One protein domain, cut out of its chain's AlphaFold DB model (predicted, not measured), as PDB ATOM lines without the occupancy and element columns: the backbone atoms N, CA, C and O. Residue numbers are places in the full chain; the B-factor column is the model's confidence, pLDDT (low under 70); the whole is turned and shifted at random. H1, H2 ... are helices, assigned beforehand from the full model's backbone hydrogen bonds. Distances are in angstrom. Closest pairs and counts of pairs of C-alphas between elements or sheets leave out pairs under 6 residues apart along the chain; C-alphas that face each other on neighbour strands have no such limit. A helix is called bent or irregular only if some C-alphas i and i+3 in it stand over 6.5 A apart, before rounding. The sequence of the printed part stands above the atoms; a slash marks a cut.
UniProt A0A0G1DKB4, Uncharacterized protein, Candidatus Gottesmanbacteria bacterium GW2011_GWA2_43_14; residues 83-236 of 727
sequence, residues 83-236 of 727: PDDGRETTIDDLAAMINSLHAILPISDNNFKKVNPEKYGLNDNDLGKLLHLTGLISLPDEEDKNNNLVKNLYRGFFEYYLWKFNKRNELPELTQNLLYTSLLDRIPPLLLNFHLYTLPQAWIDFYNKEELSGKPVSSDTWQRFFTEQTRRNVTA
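Overview. This is residues 83 to 236 of the 727 residues of an uncharacterized protein of Candidatus Gottesmanbacteria bacterium GW2011_GWA2_43_14 (UniProt A0A0G1DKB4). H4 forms the core, with H1 and H3 packed along it and the first arm of the bent helix H6 crossing it; H6's second arm runs on away from this group, and H7 folds back across that arm to make a second, two-helix part. Residues 210 to 216, of which 210 to 212 belong to H6, stick out where the chain passes from H6 to H7, while short H2 and H5 touch no helix. The printed part has 154 residues with seven named helices, H1 to H7 in order, and no named strand; its class is all helix. It is compact, with a radius of gyration of the C-alphas of 15.9 A and spans of 50 by 39 by 25 A.

Arrangement. H1, residues 91 to 104, touches the hub H4, residues 145 to 164, at a shallow tilt of 22 degrees, the same way; their closest C-alphas, Leu 94 and Tyr 154, are 6.8 A apart. H2, residues 117 to 120, touches no helix. H3, residues 124 to 136, forms a helical hairpin with H4, touching its residues 155 to 162 alone, at a shallow tilt of 25 degrees, opposite ways; the closest C-alphas, Thr 134 and Arg 155, are 5.5 A apart. H1 and H3 are apart. H5, residues 176 to 180, is irregular, with C-alphas 176 and 179 7.2 A apart; it is close to H4 but not clearly touching, the closest C-alphas, Leu 149 and Asn 177, being 7.9 A apart. H6, residues 189 to 212, was assigned as one helix by its hydrogen bonds but is bent, with C-alphas 196 and 199 7.1 A apart; its arms, H6a, residues 189 to 196, and H6b, residues 199 to 212, stand at a steep tilt of 38 degrees, only just past shallow. H6a touches residues 153 to 157 of H4 alone, about perpendicular at 77 degrees, with closest C-alphas Leu 153 and Leu 191 7.1 A apart. H7, residues 219 to 236, touches H6b at a steep tilt of 47 degrees, opposite ways; the closest C-alphas, Pro 200 and Glu 228, are 5.1 A apart. Every O i to N i+4 pair is within hydrogen-bond range in H1, H3, H4, H6a, H6b and H7; H5 has 0 of 1, and 1 of 2 O i to N i+3 pairs, while H2 is too short for an i+4 pair.

Along the chain. H1 begins at C-alpha 91, (-3.246, 95.749, -14.981), and is 20.1 A long. H3 measures 18.5 A, H4 29.2 A and H6b 19.9 A. H7, 25.9 A, ends at C-alpha 236, (24.769, 98.246, -11.375).

Size, cuts and confidence. The C-alphas farthest apart, Asp 85 and Gly 214, are 50.3 A apart. The printed part has no cut; the links H1 to H2 and H4 to H5 are long. Mean pLDDT of the printed part is 72.0, with 60 residues under 70, among them 174 to 187 and 214 to 236.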
ATOM      1  N   PRO A  83     -14.446  91.324 -26.610       52.75
ATOM      2  CA  PRO A  83     -15.022  92.515 -27.212       52.75
ATOM      3  C   PRO A  83     -14.778  93.743 -26.332       52.75
ATOM      4  O   PRO A  83     -14.803  93.680 -25.102       52.75
ATOM      5  N   ASP A  84     -14.489  94.849 -27.013       54.66
ATOM      6  CA  ASP A  84     -14.208  96.164 -26.445       54.66
ATOM      7  C   ASP A  84     -15.533  96.761 -25.933       54.66
ATOM      8  O   ASP A  84     -16.098  97.693 -26.503       54.66
ATOM      9  N   ASP A  85     -16.095  96.164 -24.880       50.28
ATOM     10  CA  ASP A  85     -17.398  96.517 -24.293       50.28
ATOM     11  C   ASP A  85     -17.344  97.860 -23.526       50.28
ATOM     12  O   ASP A  85     -18.100  98.093 -22.583       50.28
ATOM     13  N   GLY A  86     -16.399  98.741 -23.875       49.56
ATOM     14  CA  GLY A  86     -16.092  99.969 -23.144       49.56
ATOM     15  C   GLY A  86     -15.377  99.736 -21.809       49.56
ATOM     16  O   GLY A  86     -15.323 100.643 -20.982       49.56
ATOM     17  N   ARG A  87     -14.842  98.530 -21.565       57.06
ATOM     18  CA  ARG A  87     -14.090  98.216 -20.345       57.06
ATOM     19  C   ARG A  87     -12.618  98.578 -20.527       57.06
ATOM     20  O   ARG A  87     -11.959  98.057 -21.419       57.06
ATOM     21  N   GLU A  88     -12.086  99.415 -19.641       62.53
ATOM     22  CA  GLU A  88     -10.650  99.696 -19.608       62.53
ATOM     23  C   GLU A  88      -9.829  98.422 -19.379       62.53
ATOM     24  O   GLU A  88     -10.149  97.600 -18.515       62.53
ATOM     25  N   THR A  89      -8.735  98.281 -20.131       70.19
ATOM     26  CA  THR A  89      -7.773  97.193 -19.937       70.19
ATOM     27  C   THR A  89      -7.130  97.312 -18.556       70.19
ATOM     28  O   THR A  89      -6.441  98.293 -18.260       70.19
ATOM     29  N   THR A  90      -7.333  96.307 -17.704       73.00
ATOM     30  CA  THR A  90      -6.808  96.317 -16.334       73.00
ATOM     31  C   THR A  90      -5.338  95.890 -16.291       73.00
ATOM     32  O   THR A  90      -4.826  95.259 -17.215       73.00
ATOM     33  N   ILE A  91      -4.638  96.190 -15.191       72.00
ATOM     34  CA  ILE A  91      -3.246  95.749 -14.981       72.00
ATOM     35  C   ILE A  91      -3.127  94.213 -15.035       72.00
ATOM     36  O   ILE A  91      -2.136  93.694 -15.554       72.00
ATOM     37  N   ASP A  92      -4.146  93.489 -14.569       78.12
ATOM     38  CA  ASP A  92      -4.177  92.023 -14.600       78.12
ATOM     39  C   ASP A  92      -4.285  91.480 -16.033       78.12
ATOM     40  O   ASP A  92      -3.588  90.523 -16.388       78.12
ATOM     41  N   ASP A  93      -5.077  92.135 -16.886       78.06
ATOM     42  CA  ASP A  93      -5.173  91.790 -18.309       78.06
ATOM     43  C   ASP A  93      -3.822  92.005 -19.009       78.06
ATOM     44  O   ASP A  93      -3.338  91.132 -19.739       78.06
ATOM     45  N   LEU A  94      -3.152  93.127 -18.718       82.12
ATOM     46  CA  LEU A  94      -1.815  93.424 -19.243       82.12
ATOM     47  C   LEU A  94      -0.780  92.391 -18.766       82.12
ATOM     48  O   LEU A  94       0.053  91.929 -19.552       82.12
ATOM     49  N   ALA A  95      -0.843  91.970 -17.500       80.25
ATOM     50  CA  ALA A  95       0.023  90.926 -16.955       80.25
ATOM     51  C   ALA A  95      -0.196  89.568 -17.643       80.25
ATOM     52  O   ALA A  95       0.774  88.884 -17.991       80.25
ATOM     53  N   ALA A  96      -1.450  89.186 -17.904       83.38
ATOM     54  CA  ALA A  96      -1.785  87.951 -18.611       83.38
ATOM     55  C   ALA A  96      -1.277  87.951 -20.067       83.38
ATOM     56  O   ALA A  96      -0.734  86.942 -20.542       83.38
ATOM     57  N   MET A  97      -1.383  89.088 -20.765       86.75
ATOM     58  CA  MET A  97      -0.841  89.257 -22.119       86.75
ATOM     59  C   MET A  97       0.689  89.140 -22.139       86.75
ATOM     60  O   MET A  97       1.238  88.428 -22.985       86.75
ATOM     61  N   ILE A  98       1.384  89.778 -21.189       85.25
ATOM     62  CA  ILE A  98       2.846  89.688 -21.048       85.25
ATOM     63  C   ILE A  98       3.298  88.246 -20.842       85.25
ATOM     64  O   ILE A  98       4.191  87.774 -21.548       85.25
ATOM     65  N   ASN A  99       2.671  87.532 -19.906       84.19
ATOM     66  CA  ASN A  99       3.028  86.146 -19.613       84.19
ATOM     67  C   ASN A  99       2.832  85.250 -20.840       84.19
ATOM     68  O   ASN A  99       3.679  84.405 -21.138       84.19
ATOM     69  N   SER A 100       1.754  85.479 -21.595       87.44
ATOM     70  CA  SER A 100       1.476  84.744 -22.830       87.44
ATOM     71  C   SER A 100       2.538  85.016 -23.901       87.44
ATOM     72  O   SER A 100       3.079  84.074 -24.476       87.44
ATOM     73  N   LEU A 101       2.909  86.280 -24.135       87.44
ATOM     74  CA  LEU A 101       3.967  86.644 -25.086       87.44
ATOM     75  C   LEU A 101       5.342  86.108 -24.677       87.44
ATOM     76  O   LEU A 101       6.069  85.574 -25.518       87.44
ATOM     77  N   HIS A 102       5.670  86.175 -23.385       83.44
ATOM     78  CA  HIS A 102       6.909  85.629 -22.845       83.44
ATOM     79  C   HIS A 102       7.004  84.111 -23.015       83.44
ATOM     80  O   HIS A 102       8.060  83.591 -23.368       83.44
ATOM     81  N   ALA A 103       5.895  83.390 -22.845       83.19
ATOM     82  CA  ALA A 103       5.850  81.952 -23.085       83.19
ATOM     83  C   ALA A 103       5.953  81.586 -24.581       83.19
ATOM     84  O   ALA A 103       6.532  80.554 -24.929       83.19
ATOM     85  N   ILE A 104       5.422  82.427 -25.478       85.00
ATOM     86  CA  ILE A 104       5.516  82.239 -26.937       85.00
ATOM     87  C   ILE A 104       6.958  82.427 -27.421       85.00
ATOM     88  O   ILE A 104       7.491  81.576 -28.144       85.00
ATOM     89  N   LEU A 105       7.593  83.528 -27.019       83.06
ATOM     90  CA  LEU A 105       8.967  83.872 -27.372       83.06
ATOM     91  C   LEU A 105       9.691  84.411 -26.121       83.06
ATOM     92  O   LEU A 105       9.567  85.592 -25.804       83.06
ATOM     93  N   PRO A 106      10.445  83.559 -25.401       75.69
ATOM     94  CA  PRO A 106      11.143  83.953 -24.183       75.69
ATOM     95  C   PRO A 106      12.176  85.054 -24.412       75.69
ATOM     96  O   PRO A 106      12.877  85.088 -25.421       75.69
ATOM     97  N   ILE A 107      12.307  85.929 -23.417       65.38
ATOM     98  CA  ILE A 107      13.198  87.098 -23.450       65.38
ATOM     99  C   ILE A 107      14.684  86.723 -23.301       65.38
ATOM    100  O   ILE A 107      15.556  87.534 -23.592       65.38
ATOM    101  N   SER A 108      14.991  85.478 -22.931       60.47
ATOM    102  CA  SER A 108      16.365  84.976 -22.768       60.47
ATOM    103  C   SER A 108      17.211  85.017 -24.048       60.47
ATOM    104  O   SER A 108      18.428  84.862 -23.984       60.47
ATOM    105  N   ASP A 109      16.586  85.216 -25.209       54.12
ATOM    106  CA  ASP A 109      17.283  85.421 -26.470       54.12
ATOM    107  C   ASP A 109      17.646  86.909 -26.645       54.12
ATOM    108  O   ASP A 109      16.941  87.663 -27.326       54.12
ATOM    109  N   ASN A 110      18.828  87.308 -26.149       54.81
ATOM    110  CA  ASN A 110      19.500  88.580 -26.505       54.81
ATOM    111  C   ASN A 110      19.780  88.702 -28.022       54.81
ATOM    112  O   ASN A 110      20.337  89.677 -28.512       54.81
ATOM    113  N   ASN A 111      19.383  87.710 -28.819       58.44
ATOM    114  CA  ASN A 111      19.527  87.739 -30.260       58.44
ATOM    115  C   ASN A 111      18.673  88.845 -30.879       58.44
ATOM    116  O   ASN A 111      17.452  88.742 -30.953       58.44
ATOM    117  N   PHE A 112      19.330  89.830 -31.483       67.38
ATOM    118  CA  PHE A 112      18.752  90.902 -32.303       67.38
ATOM    119  C   PHE A 112      18.002  90.416 -33.577       67.38
ATOM    120  O   PHE A 112      17.654  91.184 -34.471       67.38
ATOM    121  N   LYS A 113      17.747  89.115 -33.733       70.31
ATOM    122  CA  LYS A 113      17.106  88.581 -34.939       70.31
ATOM    123  C   LYS A 113      15.601  88.813 -34.881       70.31
ATOM    124  O   LYS A 113      14.916  88.267 -34.021       70.31
ATOM    125  N   LYS A 114      15.103  89.590 -35.843       76.56
ATOM    126  CA  LYS A 114      13.682  89.661 -36.183       76.56
ATOM    127  C   LYS A 114      13.191  88.268 -36.580       76.56
ATOM    128  O   LYS A 114      13.891  87.525 -37.276       76.56
ATOM    129  N   VAL A 115      12.015  87.898 -36.099       83.56
ATOM    130  CA  VAL A 115      11.445  86.559 -36.244       83.56
ATOM    131  C   VAL A 115      10.111  86.624 -36.975       83.56
ATOM    132  O   VAL A 115       9.375  87.598 -36.863       83.56
ATOM    133  N   ASN A 116       9.791  85.574 -37.735       83.38
ATOM    134  CA  ASN A 116       8.488  85.479 -38.388       83.38
ATOM    135  C   ASN A 116       7.429  85.056 -37.341       83.38
ATOM    136  O   ASN A 116       7.550  83.936 -36.832       83.38
ATOM    137  N   PRO A 117       6.414  85.890 -37.040       84.44
ATOM    138  CA  PRO A 117       5.371  85.598 -36.050       84.44
ATOM    139  C   PRO A 117       4.557  84.335 -36.354       84.44
ATOM    140  O   PRO A 117       4.192  83.603 -35.430       84.44
ATOM    141  N   GLU A 118       4.358  84.000 -37.630       83.19
ATOM    142  CA  GLU A 118       3.605  82.808 -38.034       83.19
ATOM    143  C   GLU A 118       4.269  81.521 -37.541       83.19
ATOM    144  O   GLU A 118       3.589  80.549 -37.216       83.19
ATOM    145  N   LYS A 119       5.605  81.516 -37.400       82.75
ATOM    146  CA  LYS A 119       6.350  80.377 -36.830       82.75
ATOM    147  C   LYS A 119       5.997  80.104 -35.367       82.75
ATOM    148  O   LYS A 119       6.304  79.019 -34.875       82.75
ATOM    149  N   TYR A 120       5.374  81.068 -34.698       82.44
ATOM    150  CA  TYR A 120       5.035  81.044 -33.281       82.44
ATOM    151  C   TYR A 120       3.521  81.032 -33.027       82.44
ATOM    152  O   TYR A 120       3.099  81.138 -31.881       82.44
ATOM    153  N   GLY A 121       2.695  80.856 -34.065       80.56
ATOM    154  CA  GLY A 121       1.242  80.739 -33.903       80.56
ATOM    155  C   GLY A 121       0.468  82.062 -33.944       80.56
ATOM    156  O   GLY A 121      -0.751  82.040 -33.750       80.56
ATOM    157  N   LEU A 122       1.148  83.181 -34.217       85.44
ATOM    158  CA  LEU A 122       0.560  84.521 -34.305       85.44
ATOM    159  C   LEU A 122       0.372  84.934 -35.766       85.44
ATOM    160  O   LEU A 122       1.234  84.656 -36.600       85.44
ATOM    161  N   ASN A 123      -0.753  85.576 -36.071       85.19
ATOM    162  CA  ASN A 123      -1.051  86.143 -37.383       85.19
ATOM    163  C   ASN A 123      -1.050  87.683 -37.336       85.19
ATOM    164  O   ASN A 123      -0.924  88.300 -36.277       85.19
ATOM    165  N   ASP A 124      -1.206  88.305 -38.500       82.75
ATOM    166  CA  ASP A 124      -1.184  89.763 -38.629       82.75
ATOM    167  C   ASP A 124      -2.339  90.472 -37.912       82.75
ATOM    168  O   ASP A 124      -2.146  91.586 -37.431       82.75
ATOM    169  N   ASN A 125      -3.500  89.827 -37.782       85.31
ATOM    170  CA  ASN A 125      -4.639  90.376 -37.048       85.31
ATOM    171  C   ASN A 125      -4.352  90.439 -35.540       85.31
ATOM    172  O   ASN A 125      -4.575  91.471 -34.916       85.31
ATOM    173  N   ASP A 126      -3.778  89.374 -34.968       85.81
ATOM    174  CA  ASP A 126      -3.378  89.326 -33.555       85.81
ATOM    175  C   ASP A 126      -2.380  90.452 -33.238       85.81
ATOM    176  O   ASP A 126      -2.481  91.144 -32.226       85.81
ATOM    177  N   LEU A 127      -1.419  90.665 -34.141       87.44
ATOM    178  CA  LEU A 127      -0.411  91.709 -33.998       87.44
ATOM    179  C   LEU A 127      -0.983  93.113 -34.213       87.44
ATOM    180  O   LEU A 127      -0.551  94.045 -33.542       87.44
ATOM    181  N   GLY A 128      -1.950  93.266 -35.123       84.75
ATOM    182  CA  GLY A 128      -2.679  94.515 -35.332       84.75
ATOM    183  C   GLY A 128      -3.464  94.930 -34.088       84.75
ATOM    184  O   GLY A 128      -3.391  96.085 -33.678       84.75
ATOM    185  N   LYS A 129      -4.126  93.974 -33.426       86.06
ATOM    186  CA  LYS A 129      -4.816  94.197 -32.146       86.06
ATOM    187  C   LYS A 129      -3.855  94.577 -31.026       86.06
ATOM    188  O   LYS A 129      -4.108  95.534 -30.303       86.06
ATOM    189  N   LEU A 130      -2.724  93.881 -30.915       86.75
ATOM    190  CA  LEU A 130      -1.700  94.220 -29.928       86.75
ATOM    191  C   LEU A 130      -1.121  95.624 -30.178       86.75
ATOM    192  O   LEU A 130      -0.928  96.390 -29.240       86.75
ATOM    193  N   LEU A 131      -0.884  95.988 -31.443       86.50
ATOM    194  CA  LEU A 131      -0.439  97.329 -31.826       86.50
ATOM    195  C   LEU A 131      -1.486  98.392 -31.470       86.50
ATOM    196  O   LEU A 131      -1.125  99.422 -30.903       86.50
ATOM    197  N   HIS A 132      -2.767  98.134 -31.741       83.25
ATOM    198  CA  HIS A 132      -3.859  99.025 -31.354       83.25
ATOM    199  C   HIS A 132      -3.890  99.248 -29.835       83.25
ATOM    200  O   HIS A 132      -3.872 100.388 -29.375       83.25
ATOM    201  N   LEU A 133      -3.780  98.166 -29.061       79.31
ATOM    202  CA  LEU A 133      -3.719  98.196 -27.601       79.31
ATOM    203  C   LEU A 133      -2.516  99.002 -27.077       79.31
ATOM    204  O   LEU A 133      -2.666  99.781 -26.140       79.31
ATOM    205  N   THR A 134      -1.337  98.919 -27.713       81.44
ATOM    206  CA  THR A 134      -0.197  99.785 -27.331       81.44
ATOM    207  C   THR A 134      -0.473 101.277 -27.516       81.44
ATOM    208  O   THR A 134       0.087 102.083 -26.776       81.44
ATOM    209  N   GLY A 135      -1.336 101.647 -28.469       74.94
ATOM    210  CA  GLY A 135      -1.806 103.023 -28.633       74.94
ATOM    211  C   GLY A 135      -2.763 103.448 -27.518       74.94
ATOM    212  O   GLY A 135      -2.655 104.563 -27.014       74.94
ATOM    213  N   LEU A 136      -3.642 102.546 -27.072       72.12
ATOM    214  CA  LEU A 136      -4.635 102.814 -26.023       72.12
ATOM    215  C   LEU A 136      -4.025 102.945 -24.619       72.12
ATOM    216  O   LEU A 136      -4.478 103.773 -23.836       72.12
ATOM    217  N   ILE A 137      -2.947 102.210 -24.318       71.44
ATOM    218  CA  ILE A 137      -2.239 102.271 -23.019       71.44
ATOM    219  C   ILE A 137      -1.630 103.673 -22.735       71.44
ATOM    220  O   ILE A 137      -1.168 103.936 -21.628       71.44
ATOM    221  N   SER A 138      -1.644 104.591 -23.712       57.22
ATOM    222  CA  SER A 138      -0.989 105.906 -23.656       57.22
ATOM    223  C   SER A 138      -1.888 107.116 -23.357       57.22
ATOM    224  O   SER A 138      -1.378 108.237 -23.358       57.22
ATOM    225  N   LEU A 139      -3.188 106.936 -23.094       51.50
ATOM    226  CA  LEU A 139      -4.062 108.065 -22.750       51.50
ATOM    227  C   LEU A 139      -3.829 108.509 -21.288       51.50
ATOM    228  O   LEU A 139      -3.909 107.676 -20.384       51.50
ATOM    229  N   PRO A 140      -3.484 109.787 -21.049       45.72
ATOM    230  CA  PRO A 140      -3.126 110.284 -19.729       45.72
ATOM    231  C   PRO A 140      -4.380 110.569 -18.901       45.72
ATOM    232  O   PRO A 140      -5.089 111.531 -19.176       45.72
ATOM    233  N   ASP A 141      -4.608 109.785 -17.848       45.94
ATOM    234  CA  ASP A 141      -5.412 110.253 -16.716       45.94
ATOM    235  C   ASP A 141      -4.506 111.037 -15.768       45.94
ATOM    236  O   ASP A 141      -3.574 110.486 -15.178       45.94
ATOM    237  N   GLU A 142      -4.745 112.340 -15.635       50.41
ATOM    238  CA  GLU A 142      -3.911 113.247 -14.832       50.41
ATOM    239  C   GLU A 142      -3.930 112.924 -13.323       50.41
ATOM    240  O   GLU A 142      -3.041 113.365 -12.588       50.41
ATOM    241  N   GLU A 143      -4.883 112.110 -12.859       49.72
ATOM    242  CA  GLU A 143      -5.114 111.842 -11.435       49.72
ATOM    243  C   GLU A 143      -4.221 110.736 -10.833       49.72
ATOM    244  O   GLU A 143      -3.981 110.755  -9.624       49.72
ATOM    245  N   ASP A 144      -3.641 109.818 -11.628       63.28
ATOM    246  CA  ASP A 144      -2.842 108.693 -11.097       63.28
ATOM    247  C   ASP A 144      -1.501 108.472 -11.827       63.28
ATOM    248  O   ASP A 144      -1.293 107.554 -12.630       63.28
ATOM    249  N   LYS A 145      -0.528 109.331 -11.491       62.84
ATOM    250  CA  LYS A 145       0.846 109.300 -12.030       62.84
ATOM    251  C   LYS A 145       1.540 107.938 -11.878       62.84
ATOM    252  O   LYS A 145       2.370 107.587 -12.718       62.84
ATOM    253  N   ASN A 146       1.217 107.167 -10.838       65.00
ATOM    254  CA  ASN A 146       1.850 105.872 -10.585       65.00
ATOM    255  C   ASN A 146       1.297 104.786 -11.511       65.00
ATOM    256  O   ASN A 146       2.074 104.038 -12.107       65.00
ATOM    257  N   ASN A 147      -0.024 104.732 -11.684       69.25
ATOM    258  CA  ASN A 147      -0.651 103.788 -12.606       69.25
ATOM    259  C   ASN A 147      -0.278 104.074 -14.065       69.25
ATOM    260  O   ASN A 147      -0.018 103.134 -14.816       69.25
ATOM    261  N   ASN A 148      -0.131 105.343 -14.451       72.06
ATOM    262  CA  ASN A 148       0.352 105.706 -15.787       72.06
ATOM    263  C   ASN A 148       1.799 105.268 -16.034       72.06
ATOM    264  O   ASN A 148       2.127 104.792 -17.122       72.06
ATOM    265  N   LEU A 149       2.674 105.378 -15.028       70.81
ATOM    266  CA  LEU A 149       4.040 104.871 -15.145       70.81
ATOM    267  C   LEU A 149       4.046 103.349 -15.336       70.81
ATOM    268  O   LEU A 149       4.734 102.843 -16.219       70.81
ATOM    269  N   VAL A 150       3.249 102.630 -14.542       74.50
ATOM    270  CA  VAL A 150       3.117 101.172 -14.640       74.50
ATOM    271  C   VAL A 150       2.574 100.767 -16.014       74.50
ATOM    272  O   VAL A 150       3.193  99.948 -16.690       74.50
ATOM    273  N   LYS A 151       1.493 101.396 -16.487       78.00
ATOM    274  CA  LYS A 151       0.927 101.200 -17.833       78.00
ATOM    275  C   LYS A 151       1.973 101.437 -18.938       78.00
ATOM    276  O   LYS A 151       2.127 100.599 -19.827       78.00
ATOM    277  N   ASN A 152       2.781 102.495 -18.841       77.75
ATOM    278  CA  ASN A 152       3.868 102.761 -19.794       77.75
ATOM    279  C   ASN A 152       4.967 101.684 -19.794       77.75
ATOM    280  O   ASN A 152       5.515 101.367 -20.854       77.75
ATOM    281  N   LEU A 153       5.254 101.055 -18.650       81.31
ATOM    282  CA  LEU A 153       6.161  99.905 -18.609       81.31
ATOM    283  C   LEU A 153       5.582  98.722 -19.389       81.31
ATOM    284  O   LEU A 153       6.279  98.119 -20.208       81.31
ATOM    285  N   TYR A 154       4.302  98.406 -19.187       84.75
ATOM    286  CA  TYR A 154       3.625  97.359 -19.957       84.75
ATOM    287  C   TYR A 154       3.672  97.650 -21.461       84.75
ATOM    288  O   TYR A 154       4.022  96.771 -22.251       84.75
ATOM    289  N   ARG A 155       3.424  98.903 -21.863       85.94
ATOM    290  CA  ARG A 155       3.531  99.344 -23.260       85.94
ATOM    291  C   ARG A 155       4.907  99.049 -23.861       85.94
ATOM    292  O   ARG A 155       4.970  98.409 -24.911       85.94
ATOM    293  N   GLY A 156       5.996  99.451 -23.199       85.00
ATOM    294  CA  GLY A 156       7.357  99.215 -23.702       85.00
ATOM    295  C   GLY A 156       7.677  97.726 -23.901       85.00
ATOM    296  O   GLY A 156       8.361  97.348 -24.851       85.00
ATOM    297  N   PHE A 157       7.115  96.852 -23.062       87.94
ATOM    298  CA  PHE A 157       7.249  95.403 -23.223       87.94
ATOM    299  C   PHE A 157       6.545  94.892 -24.489       87.94
ATOM    300  O   PHE A 157       7.130  94.136 -25.266       87.94
ATOM    301  N   PHE A 158       5.304  95.313 -24.739       88.75
ATOM    302  CA  PHE A 158       4.567  94.914 -25.943       88.75
ATOM    303  C   PHE A 158       5.208  95.450 -27.224       88.75
ATOM    304  O   PHE A 158       5.335  94.720 -28.210       88.75
ATOM    305  N   GLU A 159       5.671  96.699 -27.198       90.00
ATOM    306  CA  GLU A 159       6.377  97.321 -28.317       90.00
ATOM    307  C   GLU A 159       7.652  96.542 -28.697       90.00
ATOM    308  O   GLU A 159       7.946  96.395 -29.885       90.00
ATOM    309  N   TYR A 160       8.354  95.938 -27.729       89.56
ATOM    310  CA  TYR A 160       9.517  95.084 -28.001       89.56
ATOM    311  C   TYR A 160       9.157  93.813 -28.779       89.56
ATOM    312  O   TYR A 160       9.853  93.447 -29.731       89.56
ATOM    313  N   TYR A 161       8.056  93.143 -28.428       88.88
ATOM    314  CA  TYR A 161       7.586  91.975 -29.182       88.88
ATOM    315  C   TYR A 161       7.129  92.358 -30.590       88.88
ATOM    316  O   TYR A 161       7.479  91.676 -31.555       88.88
ATOM    317  N   LEU A 162       6.414  93.476 -30.735       90.06
ATOM    318  CA  LEU A 162       6.032  94.003 -32.049       90.06
ATOM    319  C   LEU A 162       7.260  94.309 -32.908       90.06
ATOM    320  O   LEU A 162       7.274  93.993 -34.099       90.06
ATOM    321  N   TRP A 163       8.317  94.856 -32.310       89.56
ATOM    322  CA  TRP A 163       9.589  95.078 -32.985       89.56
ATOM    323  C   TRP A 163      10.256  93.760 -33.425       89.56
ATOM    324  O   TRP A 163      10.642  93.620 -34.592       89.56
ATOM    325  N   LYS A 164      10.315  92.744 -32.549       87.62
ATOM    326  CA  LYS A 164      10.830  91.400 -32.894       87.62
ATOM    327  C   LYS A 164      10.067  90.761 -34.051       87.62
ATOM    328  O   LYS A 164      10.682  90.085 -34.873       87.62
ATOM    329  N   PHE A 165       8.758  90.986 -34.130       87.88
ATOM    330  CA  PHE A 165       7.889  90.475 -35.192       87.88
ATOM    331  C   PHE A 165       7.803  91.380 -36.429       87.88
ATOM    332  O   PHE A 165       6.962  91.132 -37.291       87.88
ATOM    333  N   ASN A 166       8.661  92.401 -36.562       84.62
ATOM    334  CA  ASN A 166       8.655  93.337 -37.697       84.62
ATOM    335  C   ASN A 166       7.371  94.166 -37.862       84.62
ATOM    336  O   ASN A 166       7.098  94.674 -38.944       84.62
ATOM    337  N   LYS A 167       6.585  94.333 -36.799       87.50
ATOM    338  CA  LYS A 167       5.417  95.226 -36.793       87.50
ATOM    339  C   LYS A 167       5.747  96.627 -36.295       87.50
ATOM    340  O   LYS A 167       4.984  97.552 -36.545       87.50
ATOM    341  N   ARG A 168       6.908  96.792 -35.657       83.19
ATOM    342  CA  ARG A 168       7.542  98.092 -35.435       83.19
ATOM    343  C   ARG A 168       8.927  98.160 -36.057       83.19
ATOM    344  O   ARG A 168       9.672  97.177 -36.085       83.19
ATOM    345  N   ASN A 169       9.255  99.355 -36.532       79.06
ATOM    346  CA  ASN A 169      10.555  99.659 -37.119       79.06
ATOM    347  C   ASN A 169      11.607  99.911 -36.036       79.06
ATOM    348  O   ASN A 169      12.750  99.484 -36.187       79.06
ATOM    349  N   GLU A 170      11.189 100.512 -34.925       81.38
ATOM    350  CA  GLU A 170      12.065 100.957 -33.846       81.38
ATOM    351  C   GLU A 170      11.908 100.095 -32.594       81.38
ATOM    352  O   GLU A 170      10.814  99.611 -32.287       81.38
ATOM    353  N   LEU A 171      13.030  99.888 -31.901       81.81
ATOM    354  CA  LEU A 171      13.045  99.352 -30.544       81.81
ATOM    355  C   LEU A 171      12.321 100.342 -29.615       81.81
ATOM    356  O   LEU A 171      12.422 101.550 -29.832       81.81
ATOM    357  N   PRO A 172      11.595  99.860 -28.595       83.94
ATOM    358  CA  PRO A 172      10.919 100.748 -27.660       83.94
ATOM    359  C   PRO A 172      11.904 101.529 -26.797       83.94
ATOM    360  O   PRO A 172      13.034 101.094 -26.549       83.94
ATOM    361  N   GLU A 173      11.435 102.671 -26.313       76.69
ATOM    362  CA  GLU A 173      12.165 103.491 -25.357       76.69
ATOM    363  C   GLU A 173      12.004 102.951 -23.938       76.69
ATOM    364  O   GLU A 173      10.982 102.368 -23.558       76.69
ATOM    365  N   LEU A 174      13.032 103.176 -23.132       68.06
ATOM    366  CA  LEU A 174      12.957 102.954 -21.705       68.06
ATOM    367  C   LEU A 174      12.067 103.961 -20.996       68.06
ATOM    368  O   LEU A 174      12.124 105.168 -21.221       68.06
ATOM    369  N   THR A 175      11.379 103.478 -19.970       67.75
ATOM    370  CA  THR A 175      10.740 104.357 -18.997       67.75
ATOM    371  C   THR A 175      11.803 104.989 -18.084       67.75
ATOM    372  O   THR A 175      12.282 104.363 -17.136       67.75
ATOM    373  N   GLN A 176      12.183 106.240 -18.368       55.31
ATOM    374  CA  GLN A 176      13.273 106.966 -17.691       55.31
ATOM    375  C   GLN A 176      13.072 107.132 -16.171       55.31
ATOM    376  O   GLN A 176      14.036 107.098 -15.407       55.31
ATOM    377  N   ASN A 177      11.823 107.227 -15.704       55.50
ATOM    378  CA  ASN A 177      11.503 107.453 -14.288       55.50
ATOM    379  C   ASN A 177      11.590 106.191 -13.409       55.50
ATOM    380  O   ASN A 177      11.451 106.284 -12.193       55.50
ATOM    381  N   LEU A 178      11.849 105.011 -13.985       58.53
ATOM    382  CA  LEU A 178      11.824 103.744 -13.246       58.53
ATOM    383  C   LEU A 178      12.818 103.706 -12.071       58.53
ATOM    384  O   LEU A 178      12.480 103.223 -10.998       58.53
ATOM    385  N   LEU A 179      14.019 104.264 -12.259       53.12
ATOM    386  CA  LEU A 179      15.088 104.281 -11.250       53.12
ATOM    387  C   LEU A 179      14.877 105.296 -10.120       53.12
ATOM    388  O   LEU A 179      15.555 105.228  -9.100       53.12
ATOM    389  N   TYR A 180      13.970 106.253 -10.314       49.72
ATOM    390  CA  TYR A 180      13.752 107.376  -9.398       49.72
ATOM    391  C   TYR A 180      12.394 107.301  -8.695       49.72
ATOM    392  O   TYR A 180      11.978 108.259  -8.048       49.72
ATOM    393  N   THR A 181      11.694 106.172  -8.824       52.62
ATOM    394  CA  THR A 181      10.352 105.982  -8.267       52.62
ATOM    395  C   THR A 181      10.367 104.920  -7.177       52.62
ATOM    396  O   THR A 181      11.028 103.891  -7.295       52.62
ATOM    397  N   SER A 182       9.565 105.119  -6.132       53.78
ATOM    398  CA  SER A 182       9.305 104.121  -5.081       53.78
ATOM    399  C   SER A 182       8.426 102.951  -5.566       53.78
ATOM    400  O   SER A 182       7.776 102.285  -4.764       53.78
ATOM    401  N   LEU A 183       8.320 102.752  -6.884       52.66
ATOM    402  CA  LEU A 183       7.445 101.772  -7.530       52.66
ATOM    403  C   LEU A 183       8.167 100.471  -7.887       52.66
ATOM    404  O   LEU A 183       7.493  99.522  -8.280       52.66
ATOM    405  N   LEU A 184       9.495 100.403  -7.732       59.62
ATOM    406  CA  LEU A 184      10.300  99.209  -8.028       59.62
ATOM    407  C   LEU A 184       9.724  97.942  -7.372       59.62
ATOM    408  O   LEU A 184       9.596  96.921  -8.042       59.62
ATOM    409  N   ASP A 185       9.268  98.045  -6.122       59.16
ATOM    410  CA  ASP A 185       8.698  96.924  -5.359       59.16
ATOM    411  C   ASP A 185       7.265  96.547  -5.777       59.16
ATOM    412  O   ASP A 185       6.752  95.498  -5.393       59.16
ATOM    413  N   ARG A 186       6.592  97.407  -6.552       62.00
ATOM    414  CA  ARG A 186       5.205  97.217  -7.011       62.00
ATOM    415  C   ARG A 186       5.116  96.704  -8.447       62.00
ATOM    416  O   ARG A 186       4.028  96.368  -8.909       62.00
ATOM    417  N   ILE A 187       6.237  96.659  -9.163       67.44
ATOM    418  CA  ILE A 187       6.297  96.222 -10.556       67.44
ATOM    419  C   ILE A 187       6.601  94.720 -10.595       67.44
ATOM    420  O   ILE A 187       7.507  94.261  -9.897       67.44
ATOM    421  N   PRO A 188       5.909  93.931 -11.438       73.56
ATOM    422  CA  PRO A 188       6.225  92.518 -11.592       73.56
ATOM    423  C   PRO A 188       7.705  92.296 -11.948       73.56
ATOM    424  O   PRO A 188       8.207  92.951 -12.869       73.56
ATOM    425  N   PRO A 189       8.402  91.326 -11.322       73.94
ATOM    426  CA  PRO A 189       9.834  91.103 -11.541       73.94
ATOM    427  C   PRO A 189      10.219  90.893 -13.008       73.94
ATOM    428  O   PRO A 189      11.279  91.330 -13.441       73.94
ATOM    429  N   LEU A 190       9.354  90.248 -13.797       75.12
ATOM    430  CA  LEU A 190       9.569  90.050 -15.231       75.12
ATOM    431  C   LEU A 190       9.600  91.380 -15.999       75.12
ATOM    432  O   LEU A 190      10.465  91.579 -16.851       75.12
ATOM    433  N   LEU A 191       8.669  92.282 -15.685       76.38
ATOM    434  CA  LEU A 191       8.552  93.590 -16.325       76.38
ATOM    435  C   LEU A 191       9.700  94.505 -15.895       76.38
ATOM    436  O   LEU A 191      10.315  95.167 -16.730       76.38
ATOM    437  N   LEU A 192      10.037  94.465 -14.605       76.06
ATOM    438  CA  LEU A 192      11.184  95.160 -14.038       76.06
ATOM    439  C   LEU A 192      12.494  94.696 -14.687       76.06
ATOM    440  O   LEU A 192      13.277  95.525 -15.137       76.06
ATOM    441  N   ASN A 193      12.709  93.383 -14.802       75.88
ATOM    442  CA  ASN A 193      13.912  92.819 -15.416       75.88
ATOM    443  C   ASN A 193      14.025  93.151 -16.903       75.88
ATOM    444  O   ASN A 193      15.110  93.483 -17.384       75.88
ATOM    445  N   PHE A 194      12.908  93.074 -17.629       81.12
ATOM    446  CA  PHE A 194      12.868  93.466 -19.030       81.12
ATOM    447  C   PHE A 194      13.316  94.919 -19.190       81.12
ATOM    448  O   PHE A 194      14.235  95.196 -19.964       81.12
ATOM    449  N   HIS A 195      12.702  95.818 -18.412       78.38
ATOM    450  CA  HIS A 195      13.028  97.228 -18.482       78.38
ATOM    451  C   HIS A 195      14.433  97.481 -18.007       78.38
ATOM    452  O   HIS A 195      15.104  98.178 -18.726       78.38
ATOM    453  N   LEU A 196      14.918  96.946 -16.885       72.38
ATOM    454  CA  LEU A 196      16.246  97.250 -16.329       72.38
ATOM    455  C   LEU A 196      17.426  96.631 -17.091       72.38
ATOM    456  O   LEU A 196      18.511  97.215 -17.087       72.38
ATOM    457  N   TYR A 197      17.228  95.489 -17.753       72.94
ATOM    458  CA  TYR A 197      18.343  94.693 -18.274       72.94
ATOM    459  C   TYR A 197      18.168  94.278 -19.729       72.94
ATOM    460  O   TYR A 197      19.071  94.499 -20.534       72.94
ATOM    461  N   THR A 198      17.026  93.692 -20.087       76.88
ATOM    462  CA  THR A 198      16.849  93.147 -21.437       76.88
ATOM    463  C   THR A 198      16.809  94.237 -22.499       76.88
ATOM    464  O   THR A 198      17.548  94.152 -23.478       76.88
ATOM    465  N   LEU A 199      15.950  95.244 -22.335       79.56
ATOM    466  CA  LEU A 199      15.779  96.288 -23.339       79.56
ATOM    467  C   LEU A 199      17.077  97.098 -23.574       79.56
ATOM    468  O   LEU A 199      17.466  97.227 -24.737       79.56
ATOM    469  N   PRO A 200      17.834  97.507 -22.533       77.12
ATOM    470  CA  PRO A 200      19.147  98.131 -22.719       77.12
ATOM    471  C   PRO A 200      20.158  97.240 -23.421       77.12
ATOM    472  O   PRO A 200      20.899  97.701 -24.284       77.12
ATOM    473  N   GLN A 201      20.205  95.952 -23.067       76.38
ATOM    474  CA  GLN A 201      21.125  95.026 -23.720       76.38
ATOM    475  C   GLN A 201      20.782  94.875 -25.206       76.38
ATOM    476  O   GLN A 201      21.683  94.880 -26.038       76.38
ATOM    477  N   ALA A 202      19.493  94.825 -25.556       78.62
ATOM    478  CA  ALA A 202      19.053  94.785 -26.946       78.62
ATOM    479  C   ALA A 202      19.452  96.051 -27.729       78.62
ATOM    480  O   ALA A 202      19.812  95.940 -28.902       78.62
ATOM    481  N   TRP A 203      19.428  97.226 -27.093       79.50
ATOM    482  CA  TRP A 203      19.917  98.482 -27.674       79.50
ATOM    483  C   TRP A 203      21.435  98.494 -27.874       79.50
ATOM    484  O   TRP A 203      21.899  98.875 -28.948       79.50
ATOM    485  N   ILE A 204      22.206  98.023 -26.889       74.12
ATOM    486  CA  ILE A 204      23.666  97.873 -26.999       74.12
ATOM    487  C   ILE A 204      24.017  96.926 -28.155       74.12
ATOM    488  O   ILE A 204      24.848  97.247 -29.002       74.12
ATOM    489  N   ASP A 205      23.348  95.775 -28.230       76.50
ATOM    490  CA  ASP A 205      23.590  94.778 -29.274       76.50
ATOM    491  C   ASP A 205      23.162  95.282 -30.663       76.50
ATOM    492  O   ASP A 205      23.816  94.972 -31.662       76.50
ATOM    493  N   PHE A 206      22.083  96.070 -30.741       78.38
ATOM    494  CA  PHE A 206      21.663  96.736 -31.973       78.38
ATOM    495  C   PHE A 206      22.718  97.721 -32.469       78.38
ATOM    496  O   PHE A 206      23.129  97.640 -33.627       78.38
ATOM    497  N   TYR A 207      23.170  98.607 -31.579       75.62
ATOM    498  CA  TYR A 207      24.169  99.623 -31.878       75.62
ATOM    499  C   TYR A 207      25.476  98.981 -32.369       75.62
ATOM    500  O   TYR A 207      25.923  99.267 -33.479       75.62
ATOM    501  N   ASN A 208      26.009  98.012 -31.614       76.25
ATOM    502  CA  ASN A 208      27.232  97.285 -31.974       76.25
ATOM    503  C   ASN A 208      27.123  96.629 -33.356       76.25
ATOM    504  O   ASN A 208      28.087  96.579 -34.115       76.25
ATOM    505  N   LYS A 209      25.945  96.101 -33.705       78.12
ATOM    506  CA  LYS A 209      25.722  95.476 -35.009       78.12
ATOM    507  C   LYS A 209      25.686  96.499 -36.146       78.12
ATOM    508  O   LYS A 209      26.220  96.204 -37.214       78.12
ATOM    509  N   GLU A 210      25.037  97.644 -35.955       73.06
ATOM    510  CA  GLU A 210      25.003  98.709 -36.966       73.06
ATOM    511  C   GLU A 210      26.413  99.276 -37.198       73.06
ATOM    512  O   GLU A 210      26.846  99.348 -38.351       73.06
ATOM    513  N   GLU A 211      27.178  99.506 -36.125       68.12
ATOM    514  CA  GLU A 211      28.584  99.927 -36.180       68.12
ATOM    515  C   GLU A 211      29.469  98.898 -36.908       68.12
ATOM    516  O   GLU A 211      30.158  99.235 -37.873       68.12
ATOM    517  N   LEU A 212      29.382  97.610 -36.540       73.00
ATOM    518  CA  LEU A 212      30.114  96.523 -37.210       73.00
ATOM    519  C   LEU A 212      29.696  96.318 -38.673       73.00
ATOM    520  O   LEU A 212      30.459  95.761 -39.461       73.00
ATOM    521  N   SER A 213      28.488  96.742 -39.050       73.00
ATOM    522  CA  SER A 213      28.013  96.685 -40.434       73.00
ATOM    523  C   SER A 213      28.475  97.867 -41.293       73.00
ATOM    524  O   SER A 213      28.152  97.906 -42.480       73.00
ATOM    525  N   GLY A 214      29.226  98.815 -40.716       62.53
ATOM    526  CA  GLY A 214      29.724 100.006 -41.406       62.53
ATOM    527  C   GLY A 214      28.628 101.004 -41.776       62.53
ATOM    528  O   GLY A 214      28.850 101.885 -42.606       62.53
ATOM    529  N   LYS A 215      27.431 100.861 -41.199       63.69
ATOM    530  CA  LYS A 215      26.332 101.793 -41.427       63.69
ATOM    531  C   LYS A 215      26.487 103.006 -40.511       63.69
ATOM    532  O   LYS A 215      26.800 102.837 -39.333       63.69
ATOM    533  N   PRO A 216      26.253 104.227 -41.021       50.97
ATOM    534  CA  PRO A 216      26.282 105.420 -40.191       50.97
ATOM    535  C   PRO A 216      25.154 105.358 -39.157       50.97
ATOM    536  O   PRO A 216      23.984 105.195 -39.505       50.97
ATOM    537  N   VAL A 217      25.515 105.494 -37.882       55.59
ATOM    538  CA  VAL A 217      24.549 105.543 -36.784       55.59
ATOM    539  C   VAL A 217      24.005 106.967 -36.655       55.59
ATOM    540  O   VAL A 217      24.775 107.924 -36.589       55.59
ATOM    541  N   SER A 218      22.679 107.115 -36.633       66.00
ATOM    542  CA  SER A 218      22.027 108.423 -36.471       66.00
ATOM    543  C   SER A 218      22.267 109.030 -35.083       66.00
ATOM    544  O   SER A 218      22.499 108.302 -34.114       66.00
ATOM    545  N   SER A 219      22.159 110.360 -34.974       52.31
ATOM    546  CA  SER A 219      22.225 111.096 -33.699       52.31
ATOM    547  C   SER A 219      21.270 110.528 -32.652       52.31
ATOM    548  O   SER A 219      21.650 110.348 -31.499       52.31
ATOM    549  N   ASP A 220      20.054 110.185 -33.068       62.44
ATOM    550  CA  ASP A 220      18.985 109.756 -32.167       62.44
ATOM    551  C   ASP A 220      19.249 108.337 -31.660       62.44
ATOM    552  O   ASP A 220      19.055 108.029 -30.486       62.44
ATOM    553  N   THR A 221      19.781 107.470 -32.527       62.50
ATOM    554  CA  THR A 221      20.224 106.124 -32.131       62.50
ATOM    555  C   THR A 221      21.395 106.199 -31.150       62.50
ATOM    556  O   THR A 221      21.438 105.435 -30.186       62.50
ATOM    557  N   TRP A 222      22.307 107.151 -31.352       57.78
ATOM    558  CA  TRP A 222      23.419 107.426 -30.442       57.78
ATOM    559  C   TRP A 222      22.960 107.935 -29.073       57.78
ATOM    560  O   TRP A 222      23.393 107.414 -28.046       57.78
ATOM    561  N   GLN A 223      22.063 108.923 -29.036       61.94
ATOM    562  CA  GLN A 223      21.501 109.448 -27.788       61.94
ATOM    563  C   GLN A 223      20.752 108.367 -27.007       61.94
ATOM    564  O   GLN A 223      20.917 108.254 -25.787       61.94
ATOM    565  N   ARG A 224      19.977 107.531 -27.712       63.12
ATOM    566  CA  ARG A 224      19.313 106.363 -27.126       63.12
ATOM    567  C   ARG A 224      20.349 105.413 -26.529       63.12
ATOM    568  O   ARG A 224      20.290 105.159 -25.333       63.12
ATOM    569  N   PHE A 225      21.368 104.996 -27.284       65.56
ATOM    570  CA  PHE A 225      22.438 104.127 -26.777       65.56
ATOM    571  C   PHE A 225      23.107 104.660 -25.497       65.56
ATOM    572  O   PHE A 225      23.211 103.922 -24.514       65.56
ATOM    573  N   PHE A 226      23.512 105.935 -25.465       57.62
ATOM    574  CA  PHE A 226      24.129 106.523 -24.271       57.62
ATOM    575  C   PHE A 226      23.182 106.502 -23.071       57.62
ATOM    576  O   PHE A 226      23.593 106.133 -21.973       57.62
ATOM    577  N   THR A 227      21.907 106.825 -23.282       61.69
ATOM    578  CA  THR A 227      20.884 106.783 -22.227       61.69
ATOM    579  C   THR A 227      20.739 105.371 -21.650       61.69
ATOM    580  O   THR A 227      20.739 105.187 -20.430       61.69
ATOM    581  N   GLU A 228      20.693 104.357 -22.514       65.62
ATOM    582  CA  GLU A 228      20.596 102.939 -22.144       65.62
ATOM    583  C   GLU A 228      21.835 102.455 -21.368       65.62
ATOM    584  O   GLU A 228      21.719 101.790 -20.329       65.62
ATOM    585  N   GLN A 229      23.030 102.831 -21.837       63.47
ATOM    586  CA  GLN A 229      24.311 102.485 -21.219       63.47
ATOM    587  C   GLN A 229      24.466 103.149 -19.845       63.47
ATOM    588  O   GLN A 229      24.775 102.471 -18.860       63.47
ATOM    589  N   THR A 230      24.193 104.454 -19.748       59.47
ATOM    590  CA  THR A 230      24.191 105.192 -18.479       59.47
ATOM    591  C   THR A 230      23.238 104.541 -17.491       59.47
ATOM    592  O   THR A 230      23.610 104.307 -16.342       59.47
ATOM    593  N   ARG A 231      22.030 104.177 -17.928       58.25
ATOM    594  CA  ARG A 231      21.046 103.588 -17.029       58.25
ATOM    595  C   ARG A 231      21.483 102.223 -16.496       58.25
ATOM    596  O   ARG A 231      21.364 101.989 -15.298       58.25
ATOM    597  N   ARG A 232      22.046 101.344 -17.334       63.22
ATOM    598  CA  ARG A 232      22.609 100.057 -16.882       63.22
ATOM    599  C   ARG A 232      23.712 100.254 -15.838       63.22
ATOM    600  O   ARG A 232      23.745  99.528 -14.845       63.22
ATOM    601  N   ASN A 233      24.579 101.241 -16.049       58.09
ATOM    602  CA  ASN A 233      25.654 101.574 -15.116       58.09
ATOM    603  C   ASN A 233      25.102 102.088 -13.778       58.09
ATOM    604  O   ASN A 233      25.584 101.687 -12.722       58.09
ATOM    605  N   VAL A 234      24.051 102.914 -13.803       53.75
ATOM    606  CA  VAL A 234      23.363 103.375 -12.587       53.75
ATOM    607  C   VAL A 234      22.731 102.199 -11.832       53.75
ATOM    608  O   VAL A 234      22.958 102.071 -10.632       53.75
ATOM    609  N   THR A 235      22.026 101.292 -12.516       56.78
ATOM    610  CA  THR A 235      21.436 100.088 -11.901       56.78
ATOM    611  C   THR A 235      22.498  99.189 -11.259       56.78
ATOM    612  O   THR A 235      22.280  98.662 -10.171       56.78
ATOM    613  N   ALA A 236      23.657  99.031 -11.908       55.66
ATOM    614  CA  ALA A 236      24.769  98.246 -11.375       55.66
ATOM    615  C   ALA A 236      25.395  98.867 -10.117       55.66
ATOM    616  O   ALA A 236      25.776  98.146  -9.199       55.66
TER     617      ALA A 236